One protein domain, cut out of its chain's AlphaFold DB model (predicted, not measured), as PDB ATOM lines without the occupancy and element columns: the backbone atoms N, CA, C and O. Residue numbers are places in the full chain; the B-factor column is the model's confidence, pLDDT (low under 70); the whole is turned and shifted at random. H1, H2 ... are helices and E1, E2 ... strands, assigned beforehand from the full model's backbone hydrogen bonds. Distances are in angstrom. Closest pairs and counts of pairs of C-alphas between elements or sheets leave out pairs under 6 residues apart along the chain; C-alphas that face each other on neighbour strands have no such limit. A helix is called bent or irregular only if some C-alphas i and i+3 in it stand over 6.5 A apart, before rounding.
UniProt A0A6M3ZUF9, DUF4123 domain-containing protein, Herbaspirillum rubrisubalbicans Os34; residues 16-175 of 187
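This is residues 16 to 175 of the 187 residues of the protein "DUF4123 domain-containing protein" of Herbaspirillum rubrisubalbicans Os34 (UniProt A0A6M3ZUF9). A small, strongly twisted sheet of four strands lies in the middle of three layers, with H1 and H3 over one face and H5 over the other; H2 stands by the edge strand E2, and H6 and H7 only graze the sheet. Residues 100 to 106, with H4, stick out, and the link of residues 133 to 149 reaches 29 A from the mean of the C-alphas. The printed part has 160 residues, with seven named helices and four named strands in the order H1 E1 H2 E2 H3 H4 E3 H5 H6 H7 E4. The antiparallel sheet runs E2, E1, E3, E4, and the class is mixed. The whole is compact, with a radius of gyration of the C-alphas of 15.6 A and spans of 50 by 37 by 31 A.

H1, residues 16 to 27, is on the sheet at a height of 10.1 A. E1, residues 33 to 38, is antiparallel to E2, residues 73 to 78, with N 36 and O 75 2.8 A apart. H2, residues 50 to 55, stands up from the sheet at 67 degrees; its closest C-alphas to E2 are those of Arg 55 and Val 75, 5.6 A. H3, residues 82 to 97, touches H1 at a steep tilt of 50 degrees, opposite ways, closest at the C-alphas of Val 19 and Ala 89, 5.8 A. H4, residues 101 to 105, is not on the sheet. E3, residues 112 to 118, is antiparallel to E1, with N 37 and O 114 2.9 A apart. E2, H3, H4 and E3 form a split strand-helix-strand unit, two strands running the same way with E1 between them, and its crossover is right-handed. H5, residues 122 to 132, is on the opposite face from H1 and H3. H6, residues 150 to 159, grazes the sheet with residues 150 to 153. H7, residues 162 to 169, touches H5, closest at the C-alphas of Thr 132 and Met 168, 7.0 A. E4, residues 172 to 175, is antiparallel to E3, with N 117 and O 174 2.9 A apart. In H1, H2, H3, H4, H5 and H7 every O i to N i+4 pair is within hydrogen-bond range; in H6 4 of 6 are.

H1 begins at C-alpha 16 (121.815, 186.760, 208.326) and is 16.0 A long. E1 is 15.9 A, E2 16.6 A, H3 22.4 A, E3 17.1 A and H5 15.3 A long. H6, 14.8 A long, is only just irregular: C-alphas 155 and 158 are 6.9 A apart. E4 ends at C-alpha 175 (115.114, 170.412, 200.931).

The two C-alphas farthest apart, those of Ser 82 and Gln 139, are 50.4 A apart. The printed part has no cut. The links E1 to H2, H2 to E2 and H5 to H6 are long. The mean pLDDT of the printed part is 87.5, and residues 134 to 143 are under 70.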
ATOM      1  N   ASP A  16     120.394 187.143 208.473       86.88
ATOM      2  CA  ASP A  16     121.815 186.760 208.326       86.88
ATOM      3  C   ASP A  16     122.100 185.377 208.933       86.88
ATOM      4  O   ASP A  16     122.802 184.547 208.354       86.88
ATOM      5  N   LYS A  17     121.465 185.063 210.069       88.81
ATOM      6  CA  LYS A  17     121.547 183.736 210.706       88.81
ATOM      7  C   LYS A  17     121.051 182.603 209.798       88.81
ATOM      8  O   LYS A  17     121.581 181.497 209.856       88.81
ATOM      9  N   HIS A  18     120.036 182.860 208.970       91.56
ATOM     10  CA  HIS A  18     119.477 181.879 208.040       91.56
ATOM     11  C   HIS A  18     120.387 181.701 206.827       91.56
ATOM     12  O   HIS A  18     120.616 180.567 206.407       91.56
ATOM     13  N   VAL A  19     120.970 182.796 206.330       92.81
ATOM     14  CA  VAL A  19     122.000 182.763 205.285       92.81
ATOM     15  C   VAL A  19     123.192 181.926 205.755       92.81
ATOM     16  O   VAL A  19     123.550 180.945 205.104       92.81
ATOM     17  N   LEU A  20     123.738 182.221 206.938       92.06
ATOM     18  CA  LEU A  20     124.849 181.473 207.535       92.06
ATOM     19  C   LEU A  20     124.515 179.990 207.752       92.06
ATOM     20  O   LEU A  20     125.343 179.123 207.470       92.06
ATOM     21  N   ALA A  21     123.301 179.680 208.213       91.62
ATOM     22  CA  ALA A  21     122.860 178.298 208.383       91.62
ATOM     23  C   ALA A  21     122.827 177.538 207.047       91.62
ATOM     24  O   ALA A  21     123.300 176.402 206.982       91.62
ATOM     25  N   LEU A  22     122.321 178.154 205.974       92.56
ATOM     26  CA  LEU A  22     122.323 177.547 204.643       92.56
ATOM     27  C   LEU A  22     123.751 177.373 204.119       92.56
ATOM     28  O   LEU A  22     124.091 176.276 203.680       92.56
ATOM     29  N   HIS A  23     124.616 178.381 204.250       92.06
ATOM     30  CA  HIS A  23     126.032 178.232 203.908       92.06
ATOM     31  C   HIS A  23     126.672 177.056 204.638       92.06
ATOM     32  O   HIS A  23     127.337 176.250 204.001       92.06
ATOM     33  N   SER A  24     126.432 176.906 205.942       90.19
ATOM     34  CA  SER A  24     126.953 175.780 206.724       90.19
ATOM     35  C   SER A  24     126.447 174.427 206.203       90.19
ATOM     36  O   SER A  24     127.238 173.508 205.991       90.19
ATOM     37  N   ILE A  25     125.147 174.321 205.899       89.44
ATOM     38  CA  ILE A  25     124.533 173.104 205.337       89.44
ATOM     39  C   ILE A  25     125.189 172.701 204.010       89.44
ATOM     40  O   ILE A  25     125.431 171.516 203.779       89.44
ATOM     41  N   PHE A  26     125.466 173.664 203.132       89.44
ATOM     42  CA  PHE A  26     125.982 173.392 201.791       89.44
ATOM     43  C   PHE A  26     127.517 173.369 201.717       89.44
ATOM     44  O   PHE A  26     128.064 172.687 200.855       89.44
ATOM     45  N   ALA A  27     128.234 174.018 202.641       83.62
ATOM     46  CA  ALA A  27     129.700 174.026 202.691       83.62
ATOM     47  C   ALA A  27     130.304 172.635 202.937       83.62
ATOM     48  O   ALA A  27     131.413 172.362 202.472       83.62
ATOM     49  N   GLY A  28     129.571 171.766 203.643       71.50
ATOM     50  CA  GLY A  28     129.949 170.374 203.898       71.50
ATOM     51  C   GLY A  28     129.748 169.431 202.709       71.50
ATOM     52  O   GLY A  28     130.093 168.255 202.810       71.50
ATOM     53  N   ARG A  29     129.188 169.908 201.587       80.94
ATOM     54  CA  ARG A  29     128.992 169.093 200.382       80.94
ATOM     55  C   ARG A  29     130.224 169.149 199.474       80.94
ATOM     56  O   ARG A  29     130.802 170.228 199.336       80.94
ATOM     57  N   PRO A  30     130.589 168.042 198.795       72.62
ATOM     58  CA  PRO A  30     131.759 167.993 197.911       72.62
ATOM     59  C   PRO A  30     131.734 169.048 196.805       72.62
ATOM     60  O   PRO A  30     132.778 169.541 196.391       72.62
ATOM     61  N   ASP A  31     130.538 169.399 196.338       73.19
ATOM     62  CA  ASP A  31     130.338 170.314 195.229       73.19
ATOM     63  C   ASP A  31     129.896 171.717 195.674       73.19
ATOM     64  O   ASP A  31     129.828 172.610 194.843       73.19
ATOM     65  N   ARG A  32     129.619 171.927 196.973       79.50
ATOM     66  CA  ARG A  32     129.175 173.205 197.578       79.50
ATOM     67  C   ARG A  32     128.044 173.921 196.832       79.50
ATOM     68  O   ARG A  32     127.853 175.130 196.990       79.50
ATOM     69  N   HIS A  33     127.273 173.174 196.049       88.31
ATOM     70  CA  HIS A  33     126.184 173.732 195.277       88.31
ATOM     71  C   HIS A  33     124.879 173.676 196.053       88.31
ATOM     72  O   HIS A  33     124.575 172.724 196.776       88.31
ATOM     73  N   CYS A  34     124.072 174.698 195.817       92.62
ATOM     74  CA  CYS A  34     122.683 174.761 196.217       92.62
ATOM     75  C   CYS A  34     121.835 174.898 194.954       92.62
ATOM     76  O   CYS A  34     122.117 175.735 194.096       92.62
ATOM     77  N   LEU A  35     120.769 174.108 194.840       95.44
ATOM     78  CA  LEU A  35     119.722 174.388 193.867       95.44
ATOM     79  C   LEU A  35     118.667 175.272 194.538       95.44
ATOM     80  O   LEU A  35     117.911 174.812 195.393       95.44
ATOM     81  N   LEU A  36     118.627 176.548 194.164       97.06
ATOM     82  CA  LEU A  36     117.557 177.456 194.563       97.06
ATOM     83  C   LEU A  36     116.278 177.073 193.814       97.06
ATOM     84  O   LEU A  36     116.286 176.983 192.586       97.06
ATOM     85  N   TRP A  37     115.190 176.863 194.549       96.44
ATOM     86  CA  TRP A  37     113.888 176.499 194.006       96.44
ATOM     87  C   TRP A  37     112.907 177.662 194.137       96.44
ATOM     88  O   TRP A  37     112.605 178.106 195.246       96.44
ATOM     89  N   VAL A  38     112.397 178.139 193.002       96.06
ATOM     90  CA  VAL A  38     111.539 179.328 192.917       96.06
ATOM     91  C   VAL A  38     110.199 178.978 192.279       96.06
ATOM     92  O   VAL A  38     110.136 178.181 191.341       96.06
ATOM     93  N   ASN A  39     109.129 179.596 192.769       93.31
ATOM     94  CA  ASN A  39     107.779 179.550 192.224       93.31
ATOM     95  C   ASN A  39     107.387 180.939 191.684       93.31
ATOM     96  O   ASN A  39     107.006 181.803 192.472       93.31
ATOM     97  N   PRO A  40     107.419 181.153 190.356       92.94
ATOM     98  CA  PRO A  40     107.113 182.448 189.749       92.94
ATOM     99  C   PRO A  40     105.606 182.684 189.536       92.94
ATOM    100  O   PRO A  40     105.228 183.596 188.811       92.94
ATOM    101  N   ALA A  41     104.721 181.846 190.094       85.75
ATOM    102  CA  ALA A  41     103.304 181.830 189.716       85.75
ATOM    103  C   ALA A  41     102.527 183.126 190.011       85.75
ATOM    104  O   ALA A  41     101.501 183.350 189.376       85.75
ATOM    105  N   GLN A  42     102.975 183.944 190.970       85.19
ATOM    106  CA  GLN A  42     102.375 185.259 191.237       85.19
ATOM    107  C   GLN A  42     103.217 186.401 190.666       85.19
ATOM    108  O   GLN A  42     102.697 187.267 189.970       85.19
ATOM    109  N   SER A  43     104.513 186.384 190.964       87.81
ATOM    110  CA  SER A  43     105.511 187.321 190.461       87.81
ATOM    111  C   SER A  43     106.871 186.627 190.512       87.81
ATOM    112  O   SER A  43     107.170 185.957 191.504       87.81
ATOM    113  N   ASP A  44     107.665 186.716 189.443       93.69
ATOM    114  CA  ASP A  44     109.006 186.122 189.398       93.69
ATOM    115  C   ASP A  44     109.995 187.069 190.104       93.69
ATOM    116  O   ASP A  44     110.314 188.132 189.569       93.69
ATOM    117  N   PRO A  45     110.494 186.732 191.309       94.62
ATOM    118  CA  PRO A  45     111.286 187.669 192.109       94.62
ATOM    119  C   PRO A  45     112.685 187.949 191.535       94.62
ATOM    120  O   PRO A  45     113.375 188.852 192.016       94.62
ATOM    121  N   PHE A  46     113.115 187.162 190.546       96.69
ATOM    122  CA  PHE A  46     114.412 187.284 189.887       96.69
ATOM    123  C   PHE A  46     114.284 187.629 188.399       96.69
ATOM    124  O   PHE A  46     115.251 187.470 187.656       96.69
ATOM    125  N   GLU A  47     113.119 188.103 187.947       95.19
ATOM    126  CA  GLU A  47     112.970 188.592 186.576       95.19
ATOM    127  C   GLU A  47     114.018 189.679 186.278       95.19
ATOM    128  O   GLU A  47     114.163 190.656 187.015       95.19
ATOM    129  N   GLY A  48     114.790 189.478 185.207       95.19
ATOM    130  CA  GLY A  48     115.856 190.393 184.789       95.19
ATOM    131  C   GLY A  48     117.202 190.215 185.506       95.19
ATOM    132  O   GLY A  48     118.167 190.884 185.137       95.19
ATOM    133  N   ASP A  49     117.320 189.307 186.479       97.44
ATOM    134  CA  ASP A  49     118.616 188.945 187.064       97.44
ATOM    135  C   ASP A  49     119.407 188.060 186.088       97.44
ATOM    136  O   ASP A  49     119.058 186.905 185.848       97.44
ATOM    137  N   LEU A  50     120.489 188.598 185.518       97.06
ATOM    138  CA  LEU A  50     121.254 187.928 184.459       97.06
ATOM    139  C   LEU A  50     121.808 186.557 184.873       97.06
ATOM    140  O   LEU A  50     121.821 185.640 184.054       97.06
ATOM    141  N   LEU A  51     122.257 186.403 186.126       96.81
ATOM    142  CA  LEU A  51     122.813 185.137 186.612       96.81
ATOM    143  C   LEU A  51     121.711 184.089 186.725       96.81
ATOM    144  O   LEU A  51     121.903 182.936 186.329       96.81
ATOM    145  N   VAL A  52     120.560 184.490 187.264       97.75
ATOM    146  CA  VAL A  52     119.399 183.610 187.379       97.75
ATOM    147  C   VAL A  52     118.873 183.242 185.997       97.75
ATOM    148  O   VAL A  52     118.708 182.055 185.737       97.75
ATOM    149  N   GLU A  53     118.668 184.202 185.095       96.38
ATOM    150  CA  GLU A  53     118.176 183.948 183.735       96.38
ATOM    151  C   GLU A  53     119.075 182.979 182.958       96.38
ATOM    152  O   GLU A  53     118.567 182.044 182.342       96.38
ATOM    153  N   GLU A  54     120.401 183.136 183.044       97.00
ATOM    154  CA  GLU A  54     121.373 182.257 182.377       97.00
ATOM    155  C   GLU A  54     121.259 180.796 182.841       97.00
ATOM    156  O   GLU A  54     121.442 179.864 182.057       97.00
ATOM    157  N   ARG A  55     120.961 180.574 184.125       96.12
ATOM    158  CA  ARG A  55     121.046 179.249 184.767       96.12
ATOM    159  C   ARG A  55     119.694 178.641 185.123       96.12
ATOM    160  O   ARG A  55     119.641 177.520 185.637       96.12
ATOM    161  N   LYS A  56     118.607 179.375 184.892       96.06
ATOM    162  CA  LYS A  56     117.241 178.988 185.229       96.06
ATOM    163  C   LYS A  56     116.814 177.771 184.419       96.06
ATOM    164  O   LYS A  56     116.638 177.825 183.206       96.06
ATOM    165  N   PHE A  57     116.536 176.679 185.121       97.06
ATOM    166  CA  PHE A  57     115.888 175.505 184.556       97.06
ATOM    167  C   PHE A  57     114.417 175.463 184.983       97.06
ATOM    168  O   PHE A  57     114.106 175.119 186.126       97.06
ATOM    169  N   ARG A  58     113.499 175.815 184.074       95.94
ATOM    170  CA  ARG A  58     112.050 175.701 184.318       95.94
ATOM    171  C   ARG A  58     111.631 174.233 184.325       95.94
ATOM    172  O   ARG A  58     111.929 173.494 183.390       95.94
ATOM    173  N   VAL A  59     110.915 173.816 185.368       94.44
ATOM    174  CA  VAL A  59     110.405 172.446 185.508       94.44
ATOM    175  C   VAL A  59     109.408 172.173 184.368       94.44
ATOM    176  O   VAL A  59     108.389 172.861 184.280       94.44
ATOM    177  N   PRO A  60     109.652 171.182 183.489       93.44
ATOM    178  CA  PRO A  60     108.884 171.003 182.256       93.44
ATOM    179  C   PRO A  60     107.555 170.267 182.500       93.44
ATOM    180  O   PRO A  60     107.349 169.149 182.025       93.44
ATOM    181  N   ILE A  61     106.648 170.878 183.266       87.69
ATOM    182  CA  ILE A  61     105.327 170.319 183.592       87.69
ATOM    183  C   ILE A  61     104.490 170.216 182.310       87.69
ATOM    184  O   ILE A  61     104.072 171.222 181.741       87.69
ATOM    185  N   LYS A  62     104.204 168.987 181.866       84.06
ATOM    186  CA  LYS A  62     103.397 168.724 180.666       84.06
ATOM    187  C   LYS A  62     101.932 168.541 181.047       84.06
ATOM    188  O   LYS A  62     101.508 167.442 181.391       84.06
ATOM    189  N   HIS A  63     101.143 169.610 180.986       80.56
ATOM    190  CA  HIS A  63      99.697 169.528 181.186       80.56
ATOM    191  C   HIS A  63      98.961 170.514 180.262       80.56
ATOM    192  O   HIS A  63      99.332 171.685 180.247       80.56
ATOM    193  N   PRO A  64      97.895 170.108 179.537       78.88
ATOM    194  CA  PRO A  64      97.229 170.963 178.540       78.88
ATOM    195  C   PRO A  64      96.684 172.295 179.070       78.88
ATOM    196  O   PRO A  64      96.467 173.225 178.305       78.88
ATOM    197  N   ARG A  65      96.430 172.381 180.381       77.81
ATOM    198  CA  ARG A  65      95.922 173.589 181.059       77.81
ATOM    199  C   ARG A  65      96.967 174.295 181.925       77.81
ATOM    200  O   ARG A  65      96.595 175.072 182.797       77.81
ATOM    201  N   PHE A  66      98.244 173.956 181.775       81.88
ATOM    202  CA  PHE A  66      99.319 174.553 182.558       81.88
ATOM    203  C   PHE A  66     100.233 175.372 181.653       81.88
ATOM    204  O   PHE A  66     100.803 174.849 180.699       81.88
ATOM    205  N   ASP A  67     100.373 176.655 181.967       87.94
ATOM    206  CA  ASP A  67     101.285 177.549 181.267       87.94
ATOM    207  C   ASP A  67     102.678 177.465 181.903       87.94
ATOM    208  O   ASP A  67     102.863 177.738 183.091       87.94
ATOM    209  N   LEU A  68     103.668 177.080 181.094       88.38
ATOM    210  CA  LEU A  68     105.053 176.893 181.524       88.38
ATOM    211  C   LEU A  68     105.717 178.174 182.045       88.38
ATOM    212  O   LEU A  68     106.716 178.083 182.761       88.38
ATOM    213  N   ARG A  69     105.175 179.363 181.753       89.44
ATOM    214  CA  ARG A  69     105.661 180.626 182.334       89.44
ATOM    215  C   ARG A  69     105.532 180.646 183.857       89.44
ATOM    216  O   ARG A  69     106.406 181.188 184.528       89.44
ATOM    217  N   TYR A  70     104.516 179.972 184.397       88.19
ATOM    218  CA  TYR A  70     104.280 179.838 185.838       88.19
ATOM    219  C   TYR A  70     104.905 178.572 186.436       88.19
ATOM    220  O   TYR A  70     104.696 178.275 187.613       88.19
ATOM    221  N   ALA A  71     105.649 177.792 185.642       91.56
ATOM    222  CA  ALA A  71     106.353 176.627 186.152       91.56
ATOM    223  C   ALA A  71     107.395 177.054 187.194       91.56
ATOM    224  O   ALA A  71     108.139 178.009 186.940       91.56
ATOM    225  N   PRO A  72     107.514 176.327 188.320       94.06
ATOM    226  CA  PRO A  72     108.635 176.539 189.215       94.06
ATOM    227  C   PRO A  72     109.943 176.260 188.475       94.06
ATOM    228  O   PRO A  72     109.980 175.495 187.505       94.06
ATOM    229  N   TYR A  73     111.028 176.859 188.937       96.69
ATOM    230  CA  TYR A  73     112.336 176.678 188.331       96.69
ATOM    231  C   TYR A  73     113.429 176.458 189.366       96.69
ATOM    232  O   TYR A  73     113.269 176.743 190.553       96.69
ATOM    233  N   LEU A  74     114.536 175.905 188.881       97.50
ATOM    234  CA  LEU A  74     115.731 175.604 189.649       97.50
ATOM    235  C   LEU A  74     116.905 176.431 189.123       97.50
ATOM    236  O   LEU A  74     117.130 176.475 187.914       97.50
ATOM    237  N   VAL A  75     117.673 177.034 190.025       97.19
ATOM    238  CA  VAL A  75     118.915 177.759 189.710       97.19
ATOM    239  C   VAL A  75     120.055 177.112 190.477       97.19
ATOM    240  O   VAL A  75     119.976 176.967 191.695       97.19
ATOM    241  N   ARG A  76     121.123 176.715 189.778       95.38
ATOM    242  CA  ARG A  76     122.324 176.178 190.430       95.38
ATOM    243  C   ARG A  76     123.221 177.324 190.892       95.38
ATOM    244  O   ARG A  76     123.715 178.092 190.063       95.38
ATOM    245  N   LEU A  77     123.432 177.392 192.202       95.19
ATOM    246  CA  LEU A  77     124.298 178.350 192.879       95.19
ATOM    247  C   LEU A  77     125.547 177.636 193.392       95.19
ATOM    248  O   LEU A  77     125.436 176.613 194.068       95.19
ATOM    249  N   ASP A  78     126.717 178.176 193.084       92.88
ATOM    250  CA  ASP A  78     128.005 177.802 193.666       92.88
ATOM    251  C   ASP A  78     128.336 178.766 194.801       92.88
ATOM    252  O   ASP A  78     128.765 179.896 194.574       92.88
ATOM    253  N   LEU A  79     128.156 178.312 196.040       91.94
ATOM    254  CA  LEU A  79     128.284 179.175 197.214       91.94
ATOM    255  C   LEU A  79     129.734 179.562 197.543       91.94
ATOM    256  O   LEU A  79     129.960 180.282 198.513       91.94
ATOM    257  N   SER A  80     130.718 179.107 196.761       90.56
ATOM    258  CA  SER A  80     132.083 179.638 196.813       90.56
ATOM    259  C   SER A  80     132.241 180.964 196.057       90.56
ATOM    260  O   SER A  80     133.225 181.678 196.256       90.56
ATOM    261  N   ARG A  81     131.272 181.322 195.204       93.19
ATOM    262  CA  ARG A  81     131.281 182.541 194.392       93.19
ATOM    263  C   ARG A  81     130.414 183.613 195.041       93.19
ATOM    264  O   ARG A  81     129.247 183.379 195.332       93.19
ATOM    265  N   SER A  82     130.955 184.826 195.173       94.12
ATOM    266  CA  SER A  82     130.236 185.949 195.800       94.12
ATOM    267  C   SER A  82     128.872 186.212 195.156       94.12
ATOM    268  O   SER A  82     127.878 186.260 195.860       94.12
ATOM    269  N   LYS A  83     128.793 186.281 193.818       95.75
ATOM    270  CA  LYS A  83     127.529 186.579 193.115       95.75
ATOM    271  C   LYS A  83     126.431 185.548 193.390       95.75
ATOM    272  O   LYS A  83     125.265 185.890 193.534       95.75
ATOM    273  N   ASP A  84     126.808 184.279 193.451       96.06
ATOM    274  CA  ASP A  84     125.902 183.178 193.757       96.06
ATOM    275  C   ASP A  84     125.458 183.221 195.231       96.06
ATOM    276  O   ASP A  84     124.294 182.969 195.543       96.06
ATOM    277  N   SER A  85     126.375 183.594 196.128       94.75
ATOM    278  CA  SER A  85     126.094 183.860 197.541       94.75
ATOM    279  C   SER A  85     125.131 185.038 197.732       94.75
ATOM    280  O   SER A  85     124.250 184.970 198.586       94.75
ATOM    281  N   ASP A  86     125.243 186.087 196.916       96.00
ATOM    282  CA  ASP A  86     124.345 187.246 196.954       96.00
ATOM    283  C   ASP A  86     122.920 186.851 196.532       96.00
ATOM    284  O   ASP A  86     121.942 187.233 197.177       96.00
ATOM    285  N   VAL A  87     122.785 186.006 195.499       97.56
ATOM    286  CA  VAL A  87     121.488 185.435 195.091       97.56
ATOM    287  C   VAL A  87     120.902 184.552 196.196       97.56
ATOM    288  O   VAL A  87     119.699 184.622 196.462       97.56
ATOM    289  N   LEU A  88     121.733 183.762 196.888       96.50
ATOM    290  CA  LEU A  88     121.293 183.001 198.058       96.50
ATOM    291  C   LEU A  88     120.757 183.944 199.146       96.50
ATOM    292  O   LEU A  88     119.628 183.752 199.596       96.50
ATOM    293  N   ALA A  89     121.513 184.971 199.533       95.94
ATOM    294  CA  ALA A  89     121.103 185.925 200.562       95.94
ATOM    295  C   ALA A  89     119.785 186.630 200.203       95.94
ATOM    296  O   ALA A  89     118.852 186.632 201.009       95.94
ATOM    297  N   ARG A  90     119.651 187.112 198.962       96.38
ATOM    298  CA  ARG A  90     118.412 187.719 198.454       96.38
ATOM    299  C   ARG A  90     117.237 186.742 198.488       96.38
ATOM    300  O   ARG A  90     116.129 187.125 198.844       96.38
ATOM    301  N   SER A  91     117.453 185.467 198.156       96.94
ATOM    302  CA  SER A  91     116.393 184.454 198.255       96.94
ATOM    303  C   SER A  91     115.947 184.205 199.702       96.94
ATOM    304  O   SER A  91     114.763 183.995 199.950       96.94
ATOM    305  N   VAL A  92     116.859 184.261 200.677       95.38
ATOM    306  CA  VAL A  92     116.510 184.134 202.101       95.38
ATOM    307  C   VAL A  92     115.694 185.336 202.552       95.38
ATOM    308  O   VAL A  92     114.650 185.160 203.175       95.38
ATOM    309  N   GLU A  93     116.131 186.539 202.190       93.56
ATOM    310  CA  GLU A  93     115.402 187.772 202.467       93.56
ATOM    311  C   GLU A  93     113.972 187.717 201.898       93.56
ATOM    312  O   GLU A  93     113.005 187.945 202.623       93.56
ATOM    313  N   LEU A  94     113.818 187.328 200.628       92.94
ATOM    314  CA  LEU A  94     112.513 187.160 199.980       92.94
ATOM    315  C   LEU A  94     111.632 186.135 200.702       92.94
ATOM    316  O   LEU A  94     110.437 186.367 200.883       92.94
ATOM    317  N   ALA A  95     112.209 185.008 201.122       91.62
ATOM    318  CA  ALA A  95     111.489 183.994 201.880       91.62
ATOM    319  C   ALA A  95     111.011 184.540 203.235       91.62
ATOM    320  O   ALA A  95     109.874 184.286 203.614       91.62
ATOM    321  N   CYS A  96     111.835 185.318 203.941       89.50
ATOM    322  CA  CYS A  96     111.454 185.983 205.188       89.50
ATOM    323  C   CYS A  96     110.343 187.025 204.975       89.50
ATOM    324  O   CYS A  96     109.341 187.005 205.690       89.50
ATOM    325  N   HIS A  97     110.475 187.905 203.977       88.62
ATOM    326  CA  HIS A  97     109.479 188.949 203.687       88.62
ATOM    327  C   HIS A  97     108.131 188.390 203.241       88.62
ATOM    328  O   HIS A  97     107.097 188.989 203.546       88.62
ATOM    329  N   ALA A  98     108.116 187.233 202.571       87.88
ATOM    330  CA  ALA A  98     106.883 186.562 202.160       87.88
ATOM    331  C   ALA A  98     105.961 186.225 203.349       87.88
ATOM    332  O   ALA A  98     104.747 186.113 203.170       87.88
ATOM    333  N   TRP A  99     106.521 186.137 204.558       82.44
ATOM    334  CA  TRP A  99     105.800 185.910 205.810       82.44
ATOM    335  C   TRP A  99     105.481 187.188 206.595       82.44
ATOM    336  O   TRP A  99     104.941 187.113 207.696       82.44
ATOM    337  N   SER A 100     105.770 188.377 206.063       84.56
ATOM    338  CA  SER A 100     105.296 189.624 206.673       84.56
ATOM    339  C   SER A 100     103.762 189.674 206.708       84.56
ATOM    340  O   SER A 100     103.087 189.139 205.823       84.56
ATOM    341  N   LEU A 101     103.193 190.350 207.715       80.25
ATOM    342  CA  LEU A 101     101.736 190.517 207.831       80.25
ATOM    343  C   LEU A 101     101.128 191.138 206.569       80.25
ATOM    344  O   LEU A 101     100.048 190.729 206.151       80.25
ATOM    345  N   ASP A 102     101.825 192.085 205.946       84.50
ATOM    346  CA  ASP A 102     101.355 192.739 204.727       84.50
ATOM    347  C   ASP A 102     101.382 191.791 203.523       84.50
ATOM    348  O   ASP A 102     100.418 191.743 202.761       84.50
ATOM    349  N   SER A 103     102.430 190.973 203.380       84.06
ATOM    350  CA  SER A 103     102.488 189.933 202.344       84.06
ATOM    351  C   SER A 103     101.351 188.916 202.494       84.06
ATOM    352  O   SER A 103     100.683 188.574 201.516       84.06
ATOM    353  N   LEU A 104     101.076 188.487 203.732       82.81
ATOM    354  CA  LEU A 104      99.990 187.555 204.042       82.81
ATOM    355  C   LEU A 104      98.610 188.162 203.765       82.81
ATOM    356  O   LEU A 104      97.780 187.515 203.130       82.81
ATOM    357  N   ARG A 105      98.371 189.411 204.188       84.81
ATOM    358  CA  ARG A 105      97.116 190.141 203.926       84.81
ATOM    359  C   ARG A 105      96.840 190.306 202.435       84.81
ATOM    360  O   ARG A 105      95.693 190.189 202.018       84.81
ATOM    361  N   ASN A 106      97.887 190.530 201.647       84.56
ATOM    362  CA  ASN A 106      97.788 190.690 200.198       84.56
ATOM    363  C   ASN A 106      97.788 189.359 199.431       84.56
ATOM    364  O   ASN A 106      97.665 189.361 198.212       84.56
ATOM    365  N   MET A 107      97.896 188.219 200.126       80.25
ATOM    366  CA  MET A 107      97.941 186.883 199.523       80.25
ATOM    367  C   MET A 107      99.049 186.725 198.466       80.25
ATOM    368  O   MET A 107      98.895 185.935 197.533       80.25
ATOM    369  N   ASN A 108     100.191 187.404 198.651       80.12
ATOM    370  CA  ASN A 108     101.318 187.446 197.701       80.12
ATOM    371  C   ASN A 108     102.038 186.091 197.505       80.12
ATOM    372  O   ASN A 108     102.944 185.952 196.679       80.12
ATOM    373  N   GLY A 109     101.635 185.069 198.266       82.62
ATOM    374  CA  GLY A 109     102.204 183.729 198.205       82.62
ATOM    375  C   GLY A 109     103.665 183.682 198.654       82.62
ATOM    376  O   GLY A 109     104.214 184.635 199.199       82.62
ATOM    377  N   GLN A 110     104.296 182.528 198.442       88.06
ATOM    378  CA  GLN A 110     105.706 182.317 198.765       88.06
ATOM    379  C   GLN A 110     106.483 182.025 197.480       88.06
ATOM    380  O   GLN A 110     106.311 180.949 196.893       88.06
ATOM    381  N   PRO A 111     107.321 182.969 197.017       92.06
ATOM    382  CA  PRO A 111     108.037 182.805 195.761       92.06
ATOM    383  C   PRO A 111     109.245 181.876 195.910       92.06
ATOM    384  O   PRO A 111     109.674 181.268 194.935       92.06
ATOM    385  N   ILE A 112     109.781 181.712 197.122       95.12
ATOM    386  CA  ILE A 112     110.913 180.823 197.389       95.12
ATOM    387  C   ILE A 112     110.391 179.501 197.938       95.12
ATOM    388  O   ILE A 112     109.887 179.416 199.055       95.12
ATOM    389  N   CYS A 113     110.523 178.448 197.138       92.75
ATOM    390  CA  CYS A 113     110.105 177.103 197.508       92.75
ATOM    391  C   CYS A 113     111.102 176.436 198.454       92.75
ATOM    392  O   CYS A 113     110.711 175.542 199.201       92.75
ATOM    393  N   GLY A 114     112.375 176.824 198.404       94.31
ATOM    394  CA  GLY A 114     113.423 176.317 199.282       94.31
ATOM    395  C   GLY A 114     114.773 176.180 198.587       94.31
ATOM    396  O   GLY A 114     114.957 176.571 197.434       94.31
ATOM    397  N   TRP A 115     115.709 175.576 199.309       95.88
ATOM    398  CA  TRP A 115     117.091 175.358 198.895       95.88
ATOM    399  C   TRP A 115     117.390 173.870 198.929       95.88
ATOM    400  O   TRP A 115     117.250 173.220 199.968       95.88
ATOM    401  N   VAL A 116     117.771 173.312 197.788       94.06
ATOM    402  CA  VAL A 116     117.815 171.866 197.592       94.06
ATOM    403  C   VAL A 116     119.254 171.389 197.494       94.06
ATOM    404  O   VAL A 116     120.054 171.905 196.713       94.06
ATOM    405  N   ALA A 117     119.555 170.361 198.280       91.12
ATOM    406  CA  ALA A 117     120.758 169.561 198.161       91.12
ATOM    407  C   ALA A 117     120.467 168.375 197.238       91.12
ATOM    408  O   ALA A 117     119.603 167.546 197.538       91.12
ATOM    409  N   ALA A 118     121.171 168.299 196.114       86.31
ATOM    410  CA  ALA A 118     121.070 167.198 195.166       86.31
ATOM    411  C   ALA A 118     122.438 166.951 194.522       86.31
ATOM    412  O   ALA A 118     123.165 167.901 194.246       86.31
ATOM    413  N   ASN A 119     122.770 165.686 194.255       77.88
ATOM    414  CA  ASN A 119     123.973 165.325 193.488       77.88
ATOM    415  C   ASN A 119     123.787 165.513 191.972       77.88
ATOM    416  O   ASN A 119     124.766 165.558 191.233       77.88
ATOM    417  N   GLY A 120     122.537 165.620 191.513       78.56
ATOM    418  CA  GLY A 120     122.193 165.828 190.109       78.56
ATOM    419  C   GLY A 120     122.161 167.298 189.683       78.56
ATOM    420  O   GLY A 120     122.217 168.237 190.480       78.56
ATOM    421  N   SER A 121     122.033 167.496 188.379       89.00
ATOM    422  CA  SER A 121     121.769 168.782 187.741       89.00
ATOM    423  C   SER A 121     120.345 169.289 188.018       89.00
ATOM    424  O   SER A 121     119.422 168.515 188.295       89.00
ATOM    425  N   SER A 122     120.130 170.601 187.845       92.88
ATOM    426  CA  SER A 122     118.787 171.206 187.857       92.88
ATOM    427  C   SER A 122     117.836 170.518 186.871       92.88
ATOM    428  O   SER A 122     116.647 170.376 187.147       92.88
ATOM    429  N   SER A 123     118.370 170.055 185.735       94.50
ATOM    430  CA  SER A 123     117.607 169.357 184.702       94.50
ATOM    431  C   SER A 123     117.099 168.000 185.177       94.50
ATOM    432  O   SER A 123     115.914 167.709 185.026       94.50
ATOM    433  N   GLU A 124     117.949 167.168 185.779       93.00
ATOM    434  CA  GLU A 124     117.551 165.833 186.251       93.00
ATOM    435  C   GLU A 124     116.467 165.916 187.325       93.00
ATOM    436  O   GLU A 124     115.444 165.229 187.232       93.00
ATOM    437  N   LEU A 125     116.652 166.807 188.305       93.06
ATOM    438  CA  LEU A 125     115.668 167.038 189.360       93.06
ATOM    439  C   LEU A 125     114.366 167.618 188.793       93.06
ATOM    440  O   LEU A 125     113.283 167.120 189.100       93.06
ATOM    441  N   GLY A 126     114.453 168.622 187.918       93.94
ATOM    442  CA  GLY A 126     113.279 169.239 187.312       93.94
ATOM    443  C   GLY A 126     112.488 168.268 186.433       93.94
ATOM    444  O   GLY A 126     111.264 168.221 186.521       93.94
ATOM    445  N   HIS A 127     113.146 167.421 185.642       93.81
ATOM    446  CA  HIS A 127     112.462 166.373 184.880       93.81
ATOM    447  C   HIS A 127     111.816 165.324 185.784       93.81
ATOM    448  O   HIS A 127     110.723 164.848 185.472       93.81
ATOM    449  N   TYR A 128     112.469 164.952 186.888       91.75
ATOM    450  CA  TYR A 128     111.867 164.056 187.867       91.75
ATOM    451  C   TYR A 128     110.585 164.667 188.437       91.75
ATOM    452  O   TYR A 128     109.517 164.070 188.312       91.75
ATOM    453  N   TRP A 129     110.653 165.886 188.974       90.69
ATOM    454  CA  TRP A 129     109.485 166.556 189.540       90.69
ATOM    455  C   TRP A 129     108.384 166.808 188.517       90.69
ATOM    456  O   TRP A 129     107.219 166.618 188.845       90.69
ATOM    457  N   ALA A 130     108.713 167.142 187.270       89.19
ATOM    458  CA  ALA A 130     107.713 167.279 186.215       89.19
ATOM    459  C   ALA A 130     106.884 165.998 186.027       89.19
ATOM    460  O   ALA A 130     105.673 166.086 185.850       89.19
ATOM    461  N   ARG A 131     107.512 164.815 186.112       85.19
ATOM    462  CA  ARG A 131     106.814 163.521 186.021       85.19
ATOM    463  C   ARG A 131     106.005 163.205 187.279       85.19
ATOM    464  O   ARG A 131     104.924 162.633 187.173       85.19
ATOM    465  N   THR A 132     106.515 163.570 188.452       79.75
ATOM    466  CA  THR A 132     105.919 163.196 189.746       79.75
ATOM    467  C   THR A 132     104.863 164.195 190.237       79.75
ATOM    468  O   THR A 132     103.995 163.832 191.025       79.75
ATOM    469  N   CYS A 133     104.840 165.432 189.725       70.62
ATOM    470  CA  CYS A 133     103.804 166.432 190.030       70.62
ATOM    471  C   CYS A 133     102.405 166.075 189.477       70.62
ATOM    472  O   CYS A 133     101.437 166.800 189.720       70.62
ATOM    473  N   HIS A 134     102.255 164.950 188.777       64.12
ATOM    474  CA  HIS A 134     100.986 164.445 188.253       64.12
ATOM    475  C   HIS A 134     100.319 163.467 189.221       64.12
ATOM    476  O   HIS A 134     100.260 162.270 188.960       64.12
ATOM    477  N   LEU A 135      99.806 163.951 190.351       57.22
ATOM    478  CA  LEU A 135      99.177 163.063 191.332       57.22
ATOM    479  C   LEU A 135      97.853 163.607 191.857       57.22
ATOM    480  O   LEU A 135      97.688 163.848 193.048       57.22
ATOM    481  N   HIS A 136      96.866 163.714 190.965       54.19
ATOM    482  CA  HIS A 136      95.516 163.272 191.308       54.19
ATOM    483  C   HIS A 136      94.649 163.113 190.058       54.19
ATOM    484  O   HIS A 136      94.386 164.094 189.369       54.19
ATOM    485  N   TYR A 137      94.160 161.902 189.798       54.22
ATOM    486  CA  TYR A 137      92.996 161.684 188.943       54.22
ATOM    487  C   TYR A 137      91.817 161.380 189.865       54.22
ATOM    488  O   TYR A 137      91.712 160.281 190.403       54.22
ATOM    489  N   ARG A 138      90.953 162.367 190.117       53.94
ATOM    490  CA  ARG A 138      89.726 162.171 190.906       53.94
ATOM    491  C   ARG A 138      88.547 162.641 190.076       53.94
ATOM    492  O   ARG A 138      88.553 163.773 189.606       53.94
ATOM    493  N   GLN A 139      87.561 161.759 189.899       63.06
ATOM    494  CA  GLN A 139      86.335 162.041 189.139       63.06
ATOM    495  C   GLN A 139      86.598 162.546 187.705       63.06
ATOM    496  O   GLN A 139      85.936 163.461 187.233       63.06
ATOM    497  N   GLY A 140      87.597 161.993 187.010       60.38
ATOM    498  CA  GLY A 140      87.895 162.395 185.629       60.38
ATOM    499  C   GLY A 140      88.782 163.637 185.477       60.38
ATOM    500  O   GLY A 140      89.106 164.018 184.356       60.38
ATOM    501  N   LEU A 141      89.198 164.277 186.577       58.09
ATOM    502  CA  LEU A 141      90.045 165.469 186.543       58.09
ATOM    503  C   LEU A 141      91.482 165.133 186.932       58.09
ATOM    504  O   LEU A 141      91.735 164.723 188.066       58.09
ATOM    505  N   ALA A 142      92.415 165.383 186.012       62.78
ATOM    506  CA  ALA A 142      93.834 165.477 186.327       62.78
ATOM    507  C   ALA A 142      94.094 166.798 187.073       62.78
ATOM    508  O   ALA A 142      93.901 167.883 186.522       62.78
ATOM    509  N   LYS A 143      94.498 166.714 188.343       68.94
ATOM    510  CA  LYS A 143      94.920 167.859 189.157       68.94
ATOM    511  C   LYS A 143      96.431 167.820 189.362       68.94
ATOM    512  O   LYS A 143      97.010 166.769 189.629       68.94
ATOM    513  N   LEU A 144      97.059 168.985 189.236       74.25
ATOM    514  CA  LEU A 144      98.478 169.161 189.516       74.25
ATOM    515  C   LEU A 144      98.690 169.179 191.033       74.25
ATOM    516  O   LEU A 144      98.105 170.011 191.729       74.25
ATOM    517  N   LEU A 145      99.557 168.304 191.537       78.12
ATOM    518  CA  LEU A 145     100.013 168.389 192.917       78.12
ATOM    519  C   LEU A 145     101.109 169.454 192.991       78.12
ATOM    520  O   LEU A 145     102.239 169.238 192.547       78.12
ATOM    521  N   ARG A 146     100.776 170.621 193.548       81.12
ATOM    522  CA  ARG A 146     101.703 171.754 193.691       81.12
ATOM    523  C   ARG A 146     102.676 171.553 194.854       81.12
ATOM    524  O   ARG A 146     102.768 172.387 195.733       81.12
ATOM    525  N   PHE A 147     103.432 170.458 194.860       84.81
ATOM    526  CA  PHE A 147     104.400 170.164 195.927       84.81
ATOM    527  C   PHE A 147     105.510 171.229 196.086       84.81
ATOM    528  O   PHE A 147     106.149 171.334 197.132       84.81
ATOM    529  N   HIS A 148     105.736 172.036 195.046       85.31
ATOM    530  CA  HIS A 148     106.614 173.204 195.107       85.31
ATOM    531  C   HIS A 148     106.077 174.309 196.016       85.31
ATOM    532  O   HIS A 148     106.871 175.013 196.635       85.31
ATOM    533  N   ASP A 149     104.757 174.447 196.116       85.31
ATOM    534  CA  ASP A 149     104.104 175.443 196.954       85.31
ATOM    535  C   ASP A 149     104.370 175.113 198.433       85.31
ATOM    536  O   ASP A 149     103.982 174.027 198.888       85.31
ATOM    537  N   PRO A 150     105.055 175.997 199.183       84.19
ATOM    538  CA  PRO A 150     105.356 175.758 200.587       84.19
ATOM    539  C   PRO A 150     104.119 175.454 201.425       84.19
ATOM    540  O   PRO A 150     104.169 174.514 202.211       84.19
ATOM    541  N   ALA A 151     102.991 176.134 201.191       81.12
ATOM    542  CA  ALA A 151     101.764 175.879 201.940       81.12
ATOM    543  C   ALA A 151     101.261 174.451 201.685       81.12
ATOM    544  O   ALA A 151     100.969 173.706 202.615       81.12
ATOM    545  N   VAL A 152     101.233 174.009 200.425       84.44
ATOM    546  CA  VAL A 152     100.829 172.632 200.091       84.44
ATOM    547  C   VAL A 152     101.783 171.617 200.716       84.44
ATOM    548  O   VAL A 152     101.336 170.611 201.269       84.44
ATOM    549  N   ARG A 153     103.094 171.860 200.633       87.06
ATOM    550  CA  ARG A 153     104.105 170.950 201.175       87.06
ATOM    551  C   ARG A 153     104.036 170.862 202.694       87.06
ATOM    552  O   ARG A 153     104.098 169.751 203.203       87.06
ATOM    553  N   GLU A 154     103.896 171.975 203.404       84.12
ATOM    554  CA  GLU A 154     103.802 172.008 204.869       84.12
ATOM    555  C   GLU A 154     102.615 171.193 205.383       84.12
ATOM    556  O   GLU A 154     102.775 170.403 206.310       84.12
ATOM    557  N   TRP A 155     101.456 171.309 204.731       84.12
ATOM    558  CA  TRP A 155     100.275 170.517 205.076       84.12
ATOM    559  C   TRP A 155     100.412 169.039 204.692       84.12
ATOM    560  O   TRP A 155      99.979 168.163 205.436       84.12
ATOM    561  N   LEU A 156     101.012 168.740 203.536       85.31
ATOM    562  CA  LEU A 156     101.112 167.372 203.026       85.31
ATOM    563  C   LEU A 156     102.193 166.549 203.742       85.31
ATOM    564  O   LEU A 156     101.990 165.371 204.024       85.31
ATOM    565  N   TRP A 157     103.357 167.146 204.006       88.88
ATOM    566  CA  TRP A 157     104.579 166.445 204.411       88.88
ATOM    567  C   TRP A 157     104.439 165.574 205.670       88.88
ATOM    568  O   TRP A 157     104.911 164.427 205.640       88.88
ATOM    569  N   PRO A 158     103.779 166.030 206.757       89.06
ATOM    570  CA  PRO A 158     103.596 165.227 207.965       89.06
ATOM    571  C   PRO A 158     102.770 163.962 207.719       89.06
ATOM    572  O   PRO A 158     103.047 162.938 208.337       89.06
ATOM    573  N   SER A 159     101.820 164.007 206.780       89.00
ATOM    574  CA  SER A 159     100.918 162.897 206.453       89.00
ATOM    575  C   SER A 159     101.514 161.868 205.490       89.00
ATOM    576  O   SER A 159     100.909 160.820 205.281       89.00
ATOM    577  N   LEU A 160     102.673 162.150 204.886       87.19
ATOM    578  CA  LEU A 160     103.335 161.224 203.969       87.19
ATOM    579  C   LEU A 160     104.155 160.169 204.717       87.19
ATOM    580  O   LEU A 160     104.972 160.494 205.584       87.19
ATOM    581  N   GLU A 161     104.030 158.916 204.292       92.00
ATOM    582  CA  GLU A 161     104.940 157.837 204.669       92.00
ATOM    583  C   GLU A 161     106.361 158.102 204.152       92.00
ATOM    584  O   GLU A 161     106.568 158.825 203.173       92.00
ATOM    585  N   LEU A 162     107.363 157.445 204.746       90.62
ATOM    586  CA  LEU A 162     108.764 157.598 204.337       90.62
ATOM    587  C   LEU A 162     108.966 157.360 202.831       90.62
ATOM    588  O   LEU A 162     109.611 158.166 202.160       90.62
ATOM    589  N   ARG A 163     108.358 156.301 202.283       88.81
ATOM    590  CA  ARG A 163     108.444 155.976 200.854       88.81
ATOM    591  C   ARG A 163     107.814 157.059 199.977       88.81
ATOM    592  O   ARG A 163     108.338 157.371 198.912       88.81
ATOM    593  N   GLN A 164     106.708 157.652 200.423       87.81
ATOM    594  CA  GLN A 164     106.053 158.744 199.706       87.81
ATOM    595  C   GLN A 164     106.909 160.012 199.746       87.81
ATOM    596  O   GLN A 164     107.074 160.657 198.717       87.81
ATOM    597  N   ARG A 165     107.532 160.339 200.886       89.25
ATOM    598  CA  ARG A 165     108.484 161.459 200.986       89.25
ATOM    599  C   ARG A 165     109.676 161.277 200.048       89.25
ATOM    600  O   ARG A 165     110.023 162.209 199.333       89.25
ATOM    601  N   GLN A 166     110.251 160.075 199.995       89.12
ATOM    602  CA  GLN A 166     111.335 159.739 199.063       89.12
ATOM    603  C   GLN A 166     110.900 159.890 197.601       89.12
ATOM    604  O   GLN A 166     111.635 160.461 196.801       89.12
ATOM    605  N   LEU A 167     109.686 159.447 197.257       88.31
ATOM    606  CA  LEU A 167     109.118 159.638 195.921       88.31
ATOM    607  C   LEU A 167     108.887 161.124 195.599       88.31
ATOM    608  O   LEU A 167     109.110 161.546 194.474       88.31
ATOM    609  N   MET A 168     108.457 161.938 196.566       87.31
ATOM    610  CA  MET A 168     108.264 163.376 196.345       87.31
ATOM    611  C   MET A 168     109.592 164.125 196.165       87.31
ATOM    612  O   MET A 168     109.674 165.037 195.343       87.31
ATOM    613  N   LEU A 169     110.638 163.737 196.900       89.19
ATOM    614  CA  LEU A 169     111.982 164.310 196.766       89.19
ATOM    615  C   LEU A 169     112.657 163.897 195.459       89.19
ATOM    616  O   LEU A 169     113.265 164.732 194.787       89.19
ATOM    617  N   GLY A 170     112.541 162.622 195.091       88.50
ATOM    618  CA  GLY A 170     113.265 162.060 193.963       88.50
ATOM    619  C   GLY A 170     114.775 162.074 194.187       88.50
ATOM    620  O   GLY A 170     115.230 161.580 195.215       88.50
ATOM    621  N   PRO A 171     115.571 162.618 193.246       88.75
ATOM    622  CA  PRO A 171     117.026 162.665 193.377       88.75
ATOM    623  C   PRO A 171     117.519 163.759 194.341       88.75
ATOM    624  O   PRO A 171     118.728 163.895 194.534       88.75
ATOM    625  N   ALA A 172     116.621 164.557 194.931       90.19
ATOM    626  CA  ALA A 172     116.982 165.472 196.005       90.19
ATOM    627  C   ALA A 172     117.285 164.690 197.292       90.19
ATOM    628  O   ALA A 172     116.492 163.863 197.733       90.19
ATOM    629  N   GLU A 173     118.404 165.001 197.936       86.75
ATOM    630  CA  GLU A 173     118.751 164.435 199.242       86.75
ATOM    631  C   GLU A 173     118.006 165.148 200.366       86.75
ATOM    632  O   GLU A 173     117.534 164.531 201.320       86.75
ATOM    633  N   LYS A 174     117.914 166.478 200.259       87.50
ATOM    634  CA  LYS A 174     117.303 167.330 201.273       87.50
ATOM    635  C   LYS A 174     116.762 168.604 200.645       87.50
ATOM    636  O   LYS A 174     117.377 169.180 199.752       87.50
ATOM    637  N   ILE A 175     115.642 169.073 201.183       88.94
ATOM    638  CA  ILE A 175     115.114 170.412 200.931       88.94
ATOM    639  C   ILE A 175     115.188 171.173 202.252       88.94
ATOM    640  O   ILE A 175     114.614 170.745 203.255       88.94
TER     641      ILE A 175